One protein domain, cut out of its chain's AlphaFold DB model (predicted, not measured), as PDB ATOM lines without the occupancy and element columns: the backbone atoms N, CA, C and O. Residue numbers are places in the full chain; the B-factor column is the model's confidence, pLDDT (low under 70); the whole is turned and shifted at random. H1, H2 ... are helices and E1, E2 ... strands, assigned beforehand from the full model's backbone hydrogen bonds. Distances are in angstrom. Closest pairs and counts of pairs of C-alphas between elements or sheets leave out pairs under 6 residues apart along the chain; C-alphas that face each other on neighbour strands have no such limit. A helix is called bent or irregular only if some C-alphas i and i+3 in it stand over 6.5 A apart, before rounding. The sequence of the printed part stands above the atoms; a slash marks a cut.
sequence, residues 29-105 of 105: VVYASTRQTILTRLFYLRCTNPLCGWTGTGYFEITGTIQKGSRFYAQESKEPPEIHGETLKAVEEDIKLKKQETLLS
ATOM      1  N   VAL A  29     143.311 199.575 122.083       85.25
ATOM      2  CA  VAL A  29     144.662 199.502 121.520       85.25
ATOM      3  C   VAL A  29     145.628 200.348 122.334       85.25
ATOM      4  O   VAL A  29     145.293 201.455 122.762       85.25
ATOM      5  N   VAL A  30     146.851 199.843 122.511       86.06
ATOM      6  CA  VAL A  30     147.966 200.642 123.023       86.06
ATOM      7  C   VAL A  30     148.483 201.519 121.889       86.06
ATOM      8  O   VAL A  30     148.960 201.002 120.880       86.06
ATOM      9  N   TYR A  31     148.378 202.838 122.037       83.81
ATOM     10  CA  TYR A  31     148.808 203.785 120.998       83.81
ATOM     11  C   TYR A  31     150.132 204.483 121.324       83.81
ATOM     12  O   TYR A  31     150.777 205.022 120.428       83.81
ATOM     13  N   ALA A  32     150.543 204.470 122.592       84.50
ATOM     14  CA  ALA A  32     151.813 205.016 123.045       84.50
ATOM     15  C   ALA A  32     152.295 204.276 124.297       84.50
ATOM     16  O   ALA A  32     151.499 203.709 125.050       84.50
ATOM     17  N   SER A  33     153.603 204.313 124.538       87.62
ATOM     18  CA  SER A  33     154.193 203.861 125.795       87.62
ATOM     19  C   SER A  33     155.415 204.698 126.152       87.62
ATOM     20  O   SER A  33     156.069 205.269 125.278       87.62
ATOM     21  N   THR A  34     155.717 204.773 127.443       88.56
ATOM     22  CA  THR A  34     156.848 205.523 127.982       88.56
ATOM     23  C   THR A  34     157.584 204.669 129.000       88.56
ATOM     24  O   THR A  34     156.988 204.035 129.877       88.56
ATOM     25  N   ARG A  35     158.911 204.662 128.893       87.69
ATOM     26  CA  ARG A  35     159.782 203.986 129.848       87.69
ATOM     27  C   ARG A  35     159.769 204.690 131.200       87.69
ATOM     28  O   ARG A  35     160.028 205.881 131.255       87.69
ATOM     29  N   GLN A  36     159.518 203.924 132.260       90.44
ATOM     30  CA  GLN A  36     159.575 204.406 133.645       90.44
ATOM     31  C   GLN A  36     160.855 203.923 134.324       90.44
ATOM     32  O   GLN A  36     161.632 204.714 134.845       90.44
ATOM     33  N   THR A  37     161.128 202.620 134.235       86.88
ATOM     34  CA  THR A  37     162.350 201.996 134.761       86.88
ATOM     35  C   THR A  37     162.927 201.027 133.724       86.88
ATOM     36  O   THR A  37     162.519 201.021 132.561       86.88
ATOM     37  N   ILE A  38     163.919 200.211 134.085       83.19
ATOM     38  CA  ILE A  38     164.346 199.092 133.230       83.19
ATOM     39  C   ILE A  38     163.192 198.105 133.032       83.19
ATOM     40  O   ILE A  38     162.875 197.787 131.885       83.19
ATOM     41  N   LEU A  39     162.505 197.750 134.117       85.62
ATOM     42  CA  LEU A  39     161.487 196.701 134.151       85.62
ATOM     43  C   LEU A  39     160.065 197.217 133.923       85.62
ATOM     44  O   LEU A  39     159.192 196.436 133.597       85.62
ATOM     45  N   THR A  40     159.794 198.514 134.039       87.81
ATOM     46  CA  THR A  40     158.413 199.021 134.000       87.81
ATOM     47  C   THR A  40     158.181 199.948 132.811       87.81
ATOM     48  O   THR A  40     159.034 200.773 132.441       87.81
ATOM     49  N   ARG A  41     156.999 199.835 132.204       88.56
ATOM     50  CA  ARG A  41     156.511 200.715 131.136       88.56
ATOM     51  C   ARG A  41     155.123 201.241 131.490       88.56
ATOM     52  O   ARG A  41     154.244 200.464 131.842       88.56
ATOM     53  N   LEU A  42     154.941 202.551 131.354       91.19
ATOM     54  CA  LEU A  42     153.625 203.188 131.296       91.19
ATOM     55  C   LEU A  42     153.111 203.052 129.864       91.19
ATOM     56  O   LEU A  42     153.864 203.293 128.920       91.19
ATOM     57  N   PHE A  43     151.848 202.700 129.684       90.12
ATOM     58  CA  PHE A  43     151.221 202.614 128.372       90.12
ATOM     59  C   PHE A  43     149.867 203.313 128.356       90.12
ATOM     60  O   PHE A  43     149.186 203.408 129.375       90.12
ATOM     61  N   TYR A  44     149.488 203.794 127.174       89.69
ATOM     62  CA  TYR A  44     148.254 204.536 126.952       89.69
ATOM     63  C   TYR A  44     147.321 203.735 126.050       89.69
ATOM     64  O   TYR A  44     147.708 203.313 124.956       89.69
ATOM     65  N   LEU A  45     146.091 203.552 126.513       88.69
ATOM     66  CA  LEU A  45     145.023 202.832 125.840       88.69
ATOM     67  C   LEU A  45     144.030 203.802 125.210       88.69
ATOM     68  O   LEU A  45     143.735 204.871 125.750       88.69
ATOM     69  N   ARG A  46     143.469 203.388 124.079       88.25
ATOM     70  CA  ARG A  46     142.327 204.041 123.446       88.25
ATOM     71  C   ARG A  46     141.343 202.985 122.966       88.25
ATOM     72  O   ARG A  46     141.754 202.032 122.305       88.25
ATOM     73  N   CYS A  47     140.064 203.181 123.268       90.00
ATOM     74  CA  CYS A  47     138.991 202.376 122.702       90.00
ATOM     75  C   CYS A  47     138.960 202.540 121.176       90.00
ATOM     76  O   CYS A  47     139.094 203.644 120.645       90.00
ATOM     77  N   THR A  48     138.802 201.434 120.457       85.69
ATOM     78  CA  THR A  48     138.743 201.453 118.990       85.69
ATOM     79  C   THR A  48     137.408 201.963 118.451       85.69
ATOM     80  O   THR A  48     137.373 202.448 117.316       85.69
ATOM     81  N   ASN A  49     136.344 201.933 119.264       86.81
ATOM     82  CA  ASN A  49     135.045 202.500 118.927       86.81
ATOM     83  C   ASN A  49     135.104 204.043 118.943       86.81
ATOM     84  O   ASN A  49     135.238 204.646 120.015       86.81
ATOM     85  N   PRO A  50     134.966 204.707 117.776       82.06
ATOM     86  CA  PRO A  50     135.090 206.159 117.675       82.06
ATOM     87  C   PRO A  50     133.958 206.922 118.375       82.06
ATOM     88  O   PRO A  50     134.132 208.107 118.638       82.06
ATOM     89  N   LEU A  51     132.826 206.273 118.667       91.44
ATOM     90  CA  LEU A  51     131.703 206.885 119.382       91.44
ATOM     91  C   LEU A  51     131.867 206.812 120.904       91.44
ATOM     92  O   LEU A  51     131.331 207.653 121.612       91.44
ATOM     93  N   CYS A  52     132.614 205.825 121.408       91.38
ATOM     94  CA  CYS A  52     132.883 205.696 122.838       91.38
ATOM     95  C   CYS A  52     133.958 206.687 123.296       91.38
ATOM     96  O   CYS A  52     133.791 207.374 124.298       91.38
ATOM     97  N   GLY A  53     135.081 206.754 122.570       84.50
ATOM     98  CA  GLY A  53     136.152 207.716 122.847       84.50
ATOM     99  C   GLY A  53     136.933 207.484 124.149       84.50
ATOM    100  O   GLY A  53     137.821 208.277 124.460       84.50
ATOM    101  N   TRP A  54     136.654 206.407 124.893       93.50
ATOM    102  CA  TRP A  54     137.347 206.103 126.144       93.50
ATOM    103  C   TRP A  54     138.864 205.990 125.944       93.50
ATOM    104  O   TRP A  54     139.355 205.385 124.982       93.50
ATOM    105  N   THR A  55     139.611 206.561 126.886       92.31
ATOM    106  CA  THR A  55     141.068 206.455 126.967       92.31
ATOM    107  C   THR A  55     141.477 206.095 128.385       92.31
ATOM    108  O   THR A  55     140.770 206.402 129.343       92.31
ATOM    109  N   GLY A  56     142.622 205.437 128.514       90.69
ATOM    110  CA  GLY A  56     143.133 205.002 129.806       90.69
ATOM    111  C   GLY A  56     144.645 204.874 129.806       90.69
ATOM    112  O   GLY A  56     145.302 204.985 128.769       90.69
ATOM    113  N   THR A  57     145.197 204.613 130.984       92.62
ATOM    114  CA  THR A  57     146.623 204.354 131.179       92.62
ATOM    115  C   THR A  57     146.815 203.131 132.052       92.62
ATOM    116  O   THR A  57     146.002 202.871 132.936       92.62
ATOM    117  N   GLY A  58     147.907 202.410 131.842       89.50
ATOM    118  CA  GLY A  58     148.290 201.290 132.689       89.50
ATOM    119  C   GLY A  58     149.798 201.142 132.786       89.50
ATOM    120  O   GLY A  58     150.552 201.779 132.047       89.50
ATOM    121  N   TYR A  59     150.234 200.273 133.688       91.25
ATOM    122  CA  TYR A  59     151.628 199.866 133.798       91.25
ATOM    123  C   TYR A  59     151.742 198.382 133.487       91.25
ATOM    124  O   TYR A  59     150.892 197.598 133.900       91.25
ATOM    125  N   PHE A  60     152.781 197.999 132.748       86.00
ATOM    126  CA  PHE A  60     153.197 196.604 132.684       86.00
ATOM    127  C   PHE A  60     154.633 196.470 133.170       86.00
ATOM    128  O   PHE A  60     155.477 197.352 132.961       86.00
ATOM    129  N   GLU A  61     154.879 195.347 133.827       87.88
ATOM    130  CA  GLU A  61     156.195 194.914 134.253       87.88
ATOM    131  C   GLU A  61     156.762 193.929 133.230       87.88
ATOM    132  O   GLU A  61     156.071 193.045 132.726       87.88
ATOM    133  N   ILE A  62     158.028 194.123 132.888       83.88
ATOM    134  CA  ILE A  62     158.804 193.274 132.007       83.88
ATOM    135  C   ILE A  62     159.582 192.320 132.898       83.88
ATOM    136  O   ILE A  62     160.547 192.714 133.550       83.88
ATOM    137  N   THR A  63     159.157 191.066 132.901       79.56
ATOM    138  CA  THR A  63     159.766 189.994 133.699       79.56
ATOM    139  C   THR A  63     160.946 189.337 132.986       79.56
ATOM    140  O   THR A  63     161.781 188.713 133.633       79.56
ATOM    141  N   GLY A  64     161.062 189.517 131.670       73.94
ATOM    142  CA  GLY A  64     162.271 189.194 130.928       73.94
ATOM    143  C   GLY A  64     162.146 189.408 129.423       73.94
ATOM    144  O   GLY A  64     161.085 189.768 128.906       73.94
ATOM    145  N   THR A  65     163.257 189.191 128.726       76.00
ATOM    146  CA  THR A  65     163.411 189.459 127.295       76.00
ATOM    147  C   THR A  65     163.724 188.171 126.526       76.00
ATOM    148  O   THR A  65     164.643 187.441 126.888       76.00
ATOM    149  N   ILE A  66     162.975 187.901 125.447       73.25
ATOM    150  CA  ILE A  66     163.182 186.737 124.557       73.25
ATOM    151  C   ILE A  66     164.245 187.035 123.488       73.25
ATOM    152  O   ILE A  66     165.082 186.194 123.174       73.25
ATOM    153  N   GLN A  67     164.204 188.234 122.900       69.75
ATOM    154  CA  GLN A  67     165.137 188.668 121.860       69.75
ATOM    155  C   GLN A  67     165.968 189.837 122.367       69.75
ATOM    156  O   GLN A  67     165.412 190.858 122.767       69.75
ATOM    157  N   LYS A  68     167.292 189.698 122.303       67.19
ATOM    158  CA  LYS A  68     168.207 190.788 122.644       67.19
ATOM    159  C   LYS A  68     167.963 191.988 121.736       67.19
ATOM    160  O   LYS A  68     167.637 191.831 120.555       67.19
ATOM    161  N   GLY A  69     168.157 193.178 122.288       67.50
ATOM    162  CA  GLY A  69     168.206 194.396 121.502       67.50
ATOM    163  C   GLY A  69     169.306 194.342 120.442       67.50
ATOM    164  O   GLY A  69     170.185 193.477 120.423       67.50
ATOM    165  N   SER A  70     169.242 195.283 119.504       72.31
ATOM    166  CA  SER A  70     170.238 195.385 118.441       72.31
ATOM    167  C   SER A  70     171.648 195.529 119.020       72.31
ATOM    168  O   SER A  70     171.892 196.359 119.895       72.31
ATOM    169  N   ARG A  71     172.603 194.777 118.452       70.81
ATOM    170  CA  ARG A  71     174.025 194.797 118.843       70.81
ATOM    171  C   ARG A  71     174.644 196.198 118.872       70.81
ATOM    172  O   ARG A  71     175.576 196.433 119.629       70.81
ATOM    173  N   PHE A  72     174.127 197.120 118.059       72.94
ATOM    174  CA  PHE A  72     174.616 198.496 117.975       72.94
ATOM    175  C   PHE A  72     174.325 199.311 119.241       72.94
ATOM    176  O   PHE A  72     175.012 200.289 119.498       72.94
ATOM    177  N   TYR A  73     173.353 198.881 120.048       70.12
ATOM    178  CA  TYR A  73     172.975 199.522 121.310       70.12
ATOM    179  C   TYR A  73     173.332 198.660 122.531       70.12
ATOM    180  O   TYR A  73     172.923 198.969 123.646       70.12
ATOM    181  N   ALA A  74     174.108 197.584 122.338       65.25
ATOM    182  CA  ALA A  74     174.427 196.620 123.390       65.25
ATOM    183  C   ALA A  74     175.258 197.225 124.536       65.25
ATOM    184  O   ALA A  74     175.073 196.848 125.687       65.25
ATOM    185  N   GLN A  75     176.150 198.178 124.245       58.31
ATOM    186  CA  GLN A  75     177.009 198.809 125.261       58.31
ATOM    187  C   GLN A  75     176.252 199.780 126.180       58.31
ATOM    188  O   GLN A  75     176.641 199.967 127.328       58.31
ATOM    189  N   GLU A  76     175.147 200.355 125.704       63.59
ATOM    190  CA  GLU A  76     174.254 201.228 126.483       63.59
ATOM    191  C   GLU A  76     172.993 200.491 126.954       63.59
ATOM    192  O   GLU A  76     172.039 201.095 127.462       63.59
ATOM    193  N   SER A  77     172.967 199.174 126.749       63.97
ATOM    194  CA  SER A  77     171.788 198.352 126.935       63.97
ATOM    195  C   SER A  77     171.385 198.328 128.404       63.97
ATOM    196  O   SER A  77     171.977 197.666 129.252       63.97
ATOM    197  N   LYS A  78     170.323 199.072 128.706       69.31
ATOM    198  CA  LYS A  78     169.545 198.948 129.940       69.31
ATOM    199  C   LYS A  78     168.347 198.035 129.686       69.31
ATOM    200  O   LYS A  78     167.208 198.446 129.955       69.31
ATOM    201  N   GLU A  79     168.596 196.896 129.045       69.94
ATOM    202  CA  GLU A  79     167.578 195.897 128.733       69.94
ATOM    203  C   GLU A  79     167.109 195.168 130.001       69.94
ATOM    204  O   GLU A  79     167.865 195.043 130.967       69.94
ATOM    205  N   PRO A  80     165.842 194.725 130.033       71.50
ATOM    206  CA  PRO A  80     165.355 193.801 131.053       71.50
ATOM    207  C   PRO A  80     166.132 192.472 131.006       71.50
ATOM    208  O   PRO A  80     166.645 192.119 129.940       71.50
ATOM    209  N   PRO A  81     166.187 191.721 132.121       74.31
ATOM    210  CA  PRO A  81     166.922 190.459 132.201       74.31
ATOM    211  C   PRO A  81     166.449 189.447 131.149       74.31
ATOM    212  O   PRO A  81     165.337 189.534 130.623       74.31
ATOM    213  N   GLU A  82     167.296 188.472 130.835       75.94
ATOM    214  CA  GLU A  82     166.905 187.350 129.981       75.94
ATOM    215  C   GLU A  82     165.861 186.476 130.695       75.94
ATOM    216  O   GLU A  82     165.848 186.368 131.923       75.94
ATOM    217  N   ILE A  83     164.953 185.865 129.932       78.12
ATOM    218  CA  ILE A  83     164.042 184.865 130.498       78.12
ATOM    219  C   ILE A  83     164.792 183.562 130.806       78.12
ATOM    220  O   ILE A  83     165.690 183.152 130.070       78.12
ATOM    221  N   HIS A  84     164.388 182.874 131.872       78.06
ATOM    222  CA  HIS A  84     165.013 181.627 132.319       78.06
ATOM    223  C   HIS A  84     163.964 180.586 132.740       78.06
ATOM    224  O   HIS A  84     162.787 180.903 132.917       78.06
ATOM    225  N   GLY A  85     164.403 179.334 132.916       83.25
ATOM    226  CA  GLY A  85     163.603 178.269 133.526       83.25
ATOM    227  C   GLY A  85     162.334 177.917 132.747       83.25
ATOM    228  O   GLY A  85     162.374 177.671 131.542       83.25
ATOM    229  N   GLU A  86     161.207 177.856 133.455       80.19
ATOM    230  CA  GLU A  86     159.900 177.474 132.902       80.19
ATOM    231  C   GLU A  86     159.395 178.467 131.848       80.19
ATOM    232  O   GLU A  86     158.867 178.053 130.818       80.19
ATOM    233  N   THR A  87     159.647 179.765 132.043       76.12
ATOM    234  CA  THR A  87     159.261 180.818 131.093       76.12
ATOM    235  C   THR A  87     159.949 180.643 129.741       76.12
ATOM    236  O   THR A  87     159.323 180.833 128.702       76.12
ATOM    237  N   LEU A  88     161.227 180.242 129.737       80.06
ATOM    238  CA  LEU A  88     161.958 179.965 128.499       80.06
ATOM    239  C   LEU A  88     161.360 178.768 127.751       80.06
ATOM    240  O   LEU A  88     161.110 178.867 126.552       80.06
ATOM    241  N   LYS A  89     161.052 177.678 128.464       82.88
ATOM    242  CA  LYS A  89     160.433 176.481 127.870       82.88
ATOM    243  C   LYS A  89     159.081 176.797 127.228       82.88
ATOM    244  O   LYS A  89     158.858 176.425 126.080       82.88
ATOM    245  N   ALA A  90     158.221 177.541 127.926       78.62
ATOM    246  CA  ALA A  90     156.908 177.932 127.415       78.62
ATOM    247  C   ALA A  90     157.006 178.784 126.134       78.62
ATOM    248  O   ALA A  90     156.248 178.588 125.185       78.62
ATOM    249  N   VAL A  91     157.974 179.706 126.074       79.62
ATOM    250  CA  VAL A  91     158.229 180.513 124.872       79.62
ATOM    251  C   VAL A  91     158.735 179.649 123.714       79.62
ATOM    252  O   VAL A  91     158.295 179.825 122.579       79.62
ATOM    253  N   GLU A  92     159.654 178.718 123.970       83.06
ATOM    254  CA  GLU A  92     160.163 177.808 122.939       83.06
ATOM    255  C   GLU A  92     159.062 176.909 122.360       83.06
ATOM    256  O   GLU A  92     159.046 176.660 121.152       83.06
ATOM    257  N   GLU A  93     158.140 176.434 123.197       83.38
ATOM    258  CA  GLU A  93     156.967 175.663 122.778       83.38
ATOM    259  C   GLU A  93     156.018 176.493 121.903       83.38
ATOM    260  O   GLU A  93     155.659 176.046 120.814       83.38
ATOM    261  N   ASP A  94     155.698 177.730 122.298       79.25
ATOM    262  CA  ASP A  94     154.867 178.646 121.499       79.25
ATOM    263  C   ASP A  94     155.508 178.963 120.131       79.25
ATOM    264  O   ASP A  94     154.840 178.972 119.093       79.25
ATOM    265  N   ILE A  95     156.835 179.143 120.090       80.75
ATOM    266  CA  ILE A  95     157.580 179.322 118.833       80.75
ATOM    267  C   ILE A  95     157.488 178.069 117.949       80.75
ATOM    268  O   ILE A  95     157.351 178.193 116.729       80.75
ATOM    269  N   LYS A  96     157.585 176.863 118.529       84.62
ATOM    270  CA  LYS A  96     157.457 175.598 117.784       84.62
ATOM    271  C   LYS A  96     156.052 175.429 117.205       84.62
ATOM    272  O   LYS A  96     155.945 175.106 116.023       84.62
ATOM    273  N   LEU A  97     155.010 175.700 117.993       80.38
ATOM    274  CA  LEU A  97     153.612 175.616 117.561       80.38
ATOM    275  C   LEU A  97     153.337 176.555 116.380       80.38
ATOM    276  O   LEU A  97     152.888 176.106 115.328       80.38
ATOM    277  N   LYS A  98     153.741 177.827 116.481       75.50
ATOM    278  CA  LYS A  98     153.578 178.803 115.386       75.50
ATOM    279  C   LYS A  98     154.294 178.391 114.101       75.50
ATOM    280  O   LYS A  98     153.780 178.607 113.003       75.50
ATOM    281  N   LYS A  99     155.485 177.790 114.206       77.25
ATOM    282  CA  LYS A  99     156.207 177.265 113.035       77.25
ATOM    283  C   LYS A  99     155.454 176.111 112.374       77.25
ATOM    284  O   LYS A  99     155.423 176.060 111.150       77.25
ATOM    285  N   GLN A 100     154.854 175.211 113.153       74.88
ATOM    286  CA  GLN A 100     154.057 174.104 112.618       74.88
ATOM    287  C   GLN A 100     152.795 174.601 111.906       74.88
ATOM    288  O   GLN A 100     152.523 174.152 110.799       74.88
ATOM    289  N   GLU A 101     152.085 175.575 112.480       72.62
ATOM    290  CA  GLU A 101     150.915 176.203 111.845       72.62
ATOM    291  C   GLU A 101     151.268 176.847 110.499       72.62
ATOM    292  O   GLU A 101     150.533 176.691 109.530       72.62
ATOM    293  N   THR A 102     152.429 177.506 110.417       70.25
ATOM    294  CA  THR A 102     152.902 178.163 109.185       70.25
ATOM    295  C   THR A 102     153.318 177.161 108.097       70.25
ATOM    296  O   THR A 102     153.302 177.492 106.920       70.25
ATOM    297  N   LEU A 103     153.730 175.944 108.469       64.94
ATOM    298  CA  LEU A 103     154.093 174.883 107.517       64.94
ATOM    299  C   LEU A 103     152.871 174.119 106.981       64.94
ATOM    300  O   LEU A 103     152.990 173.408 105.987       64.94
ATOM    301  N   LEU A 104     151.728 174.233 107.661       55.88
ATOM    302  CA  LEU A 104     150.464 173.578 107.311       55.88
ATOM    303  C   LEU A 104     149.500 174.496 106.537       55.88
ATOM    304  O   LEU A 104     148.482 174.011 106.046       55.88
ATOM    305  N   SER A 105     149.805 175.794 106.450       51.41
ATOM    306  CA  SER A 105     149.065 176.821 105.700       51.41
ATOM    307  C   SER A 105     149.660 177.070 104.321       51.41
ATOM    308  O   SER A 105     148.875 177.205 103.360       51.41
TER     309      SER A 105
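What this domain is: This is residues 29 to 105 of the 105 residues of a protein of Neisseria sp. HMSC03D10 (UniProt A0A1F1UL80). A strongly twisted sheet of three strands, E1, E2 and E3, makes one side of an open, loose model, and the long straight helix H2 makes the other side, with residues 62 to 84 bridging the space between them. From this bridge residues 70 to 76, of which 71 to 76 belong to the short helix H1, stick out, and so do residues 93 to 105, of which 93 to 104 belong to H2. The printed part has 77 residues, with three named strands and two named helices in the order E1, E2, E3, H1, H2; the sheet's order is E1, E2, E3, antiparallel throughout, and the class is mixed, helices and strands. The whole is only just loose, close to extended, with a radius of gyration of the C-alphas of 16.9 A and spans of 41 by 41 by 26 A.

How they stand to each other: The sheet is a meander, each strand the antiparallel neighbour of the one before, of E1, residues 29 to 35, E2, residues 40 to 47, and E3, residues 55 to 61. E2 is the inner strand; E1 and E3 are edge strands. E1 and E2 form a hairpin with a tight link, their directions at 156 degrees; C-alphas 33 and 43 face each other at 4.1 A, and N 34 and O 42 are within hydrogen-bond range at 2.8 A. E2 and E3 form a second hairpin, at 152 degrees; C-alphas 44 and 57 face each other at 4.5 A, and N 43 and O 58 are within hydrogen-bond range at 2.8 A. H1, residues 71 to 76, and H2, residues 85 to 104, are not on the sheet, and they are apart from each other. Every O i to N i+4 pair of H2 is within hydrogen-bond range; in H1 0 of 2 are, beside 2 of 3 O i to N i+3 pairs.

Where its parts are: E1, Val 29 to Arg 35, begins at C-alpha 29, (144.662, 199.502, 121.520), and is 17.8 A long. E2, Thr 40 to Cys 47, measures 22.7 A, and E3, Thr 55 to Glu 61, 20.4 A, ending at C-alpha 61, (156.195, 194.914, 134.253). H1, Arg 71 to Glu 76, is 10.0 A long and irregular: C-alphas 72 and 75 are 7.7 A apart. H2, Gly 85 to Leu 104, is 29.7 A long and ends at C-alpha 104, (150.464, 173.578, 107.311).

The domain as a whole: The two C-alphas farthest apart are those of Leu 51 and Gln 75, at 46.4 A. The printed part has no cut and ends at the chain's last residue, Ser 105. No link is long. The mean pLDDT of the printed part is 79.9; residues 67 to 69, 74 to 79 and 103 to 105 are under 70.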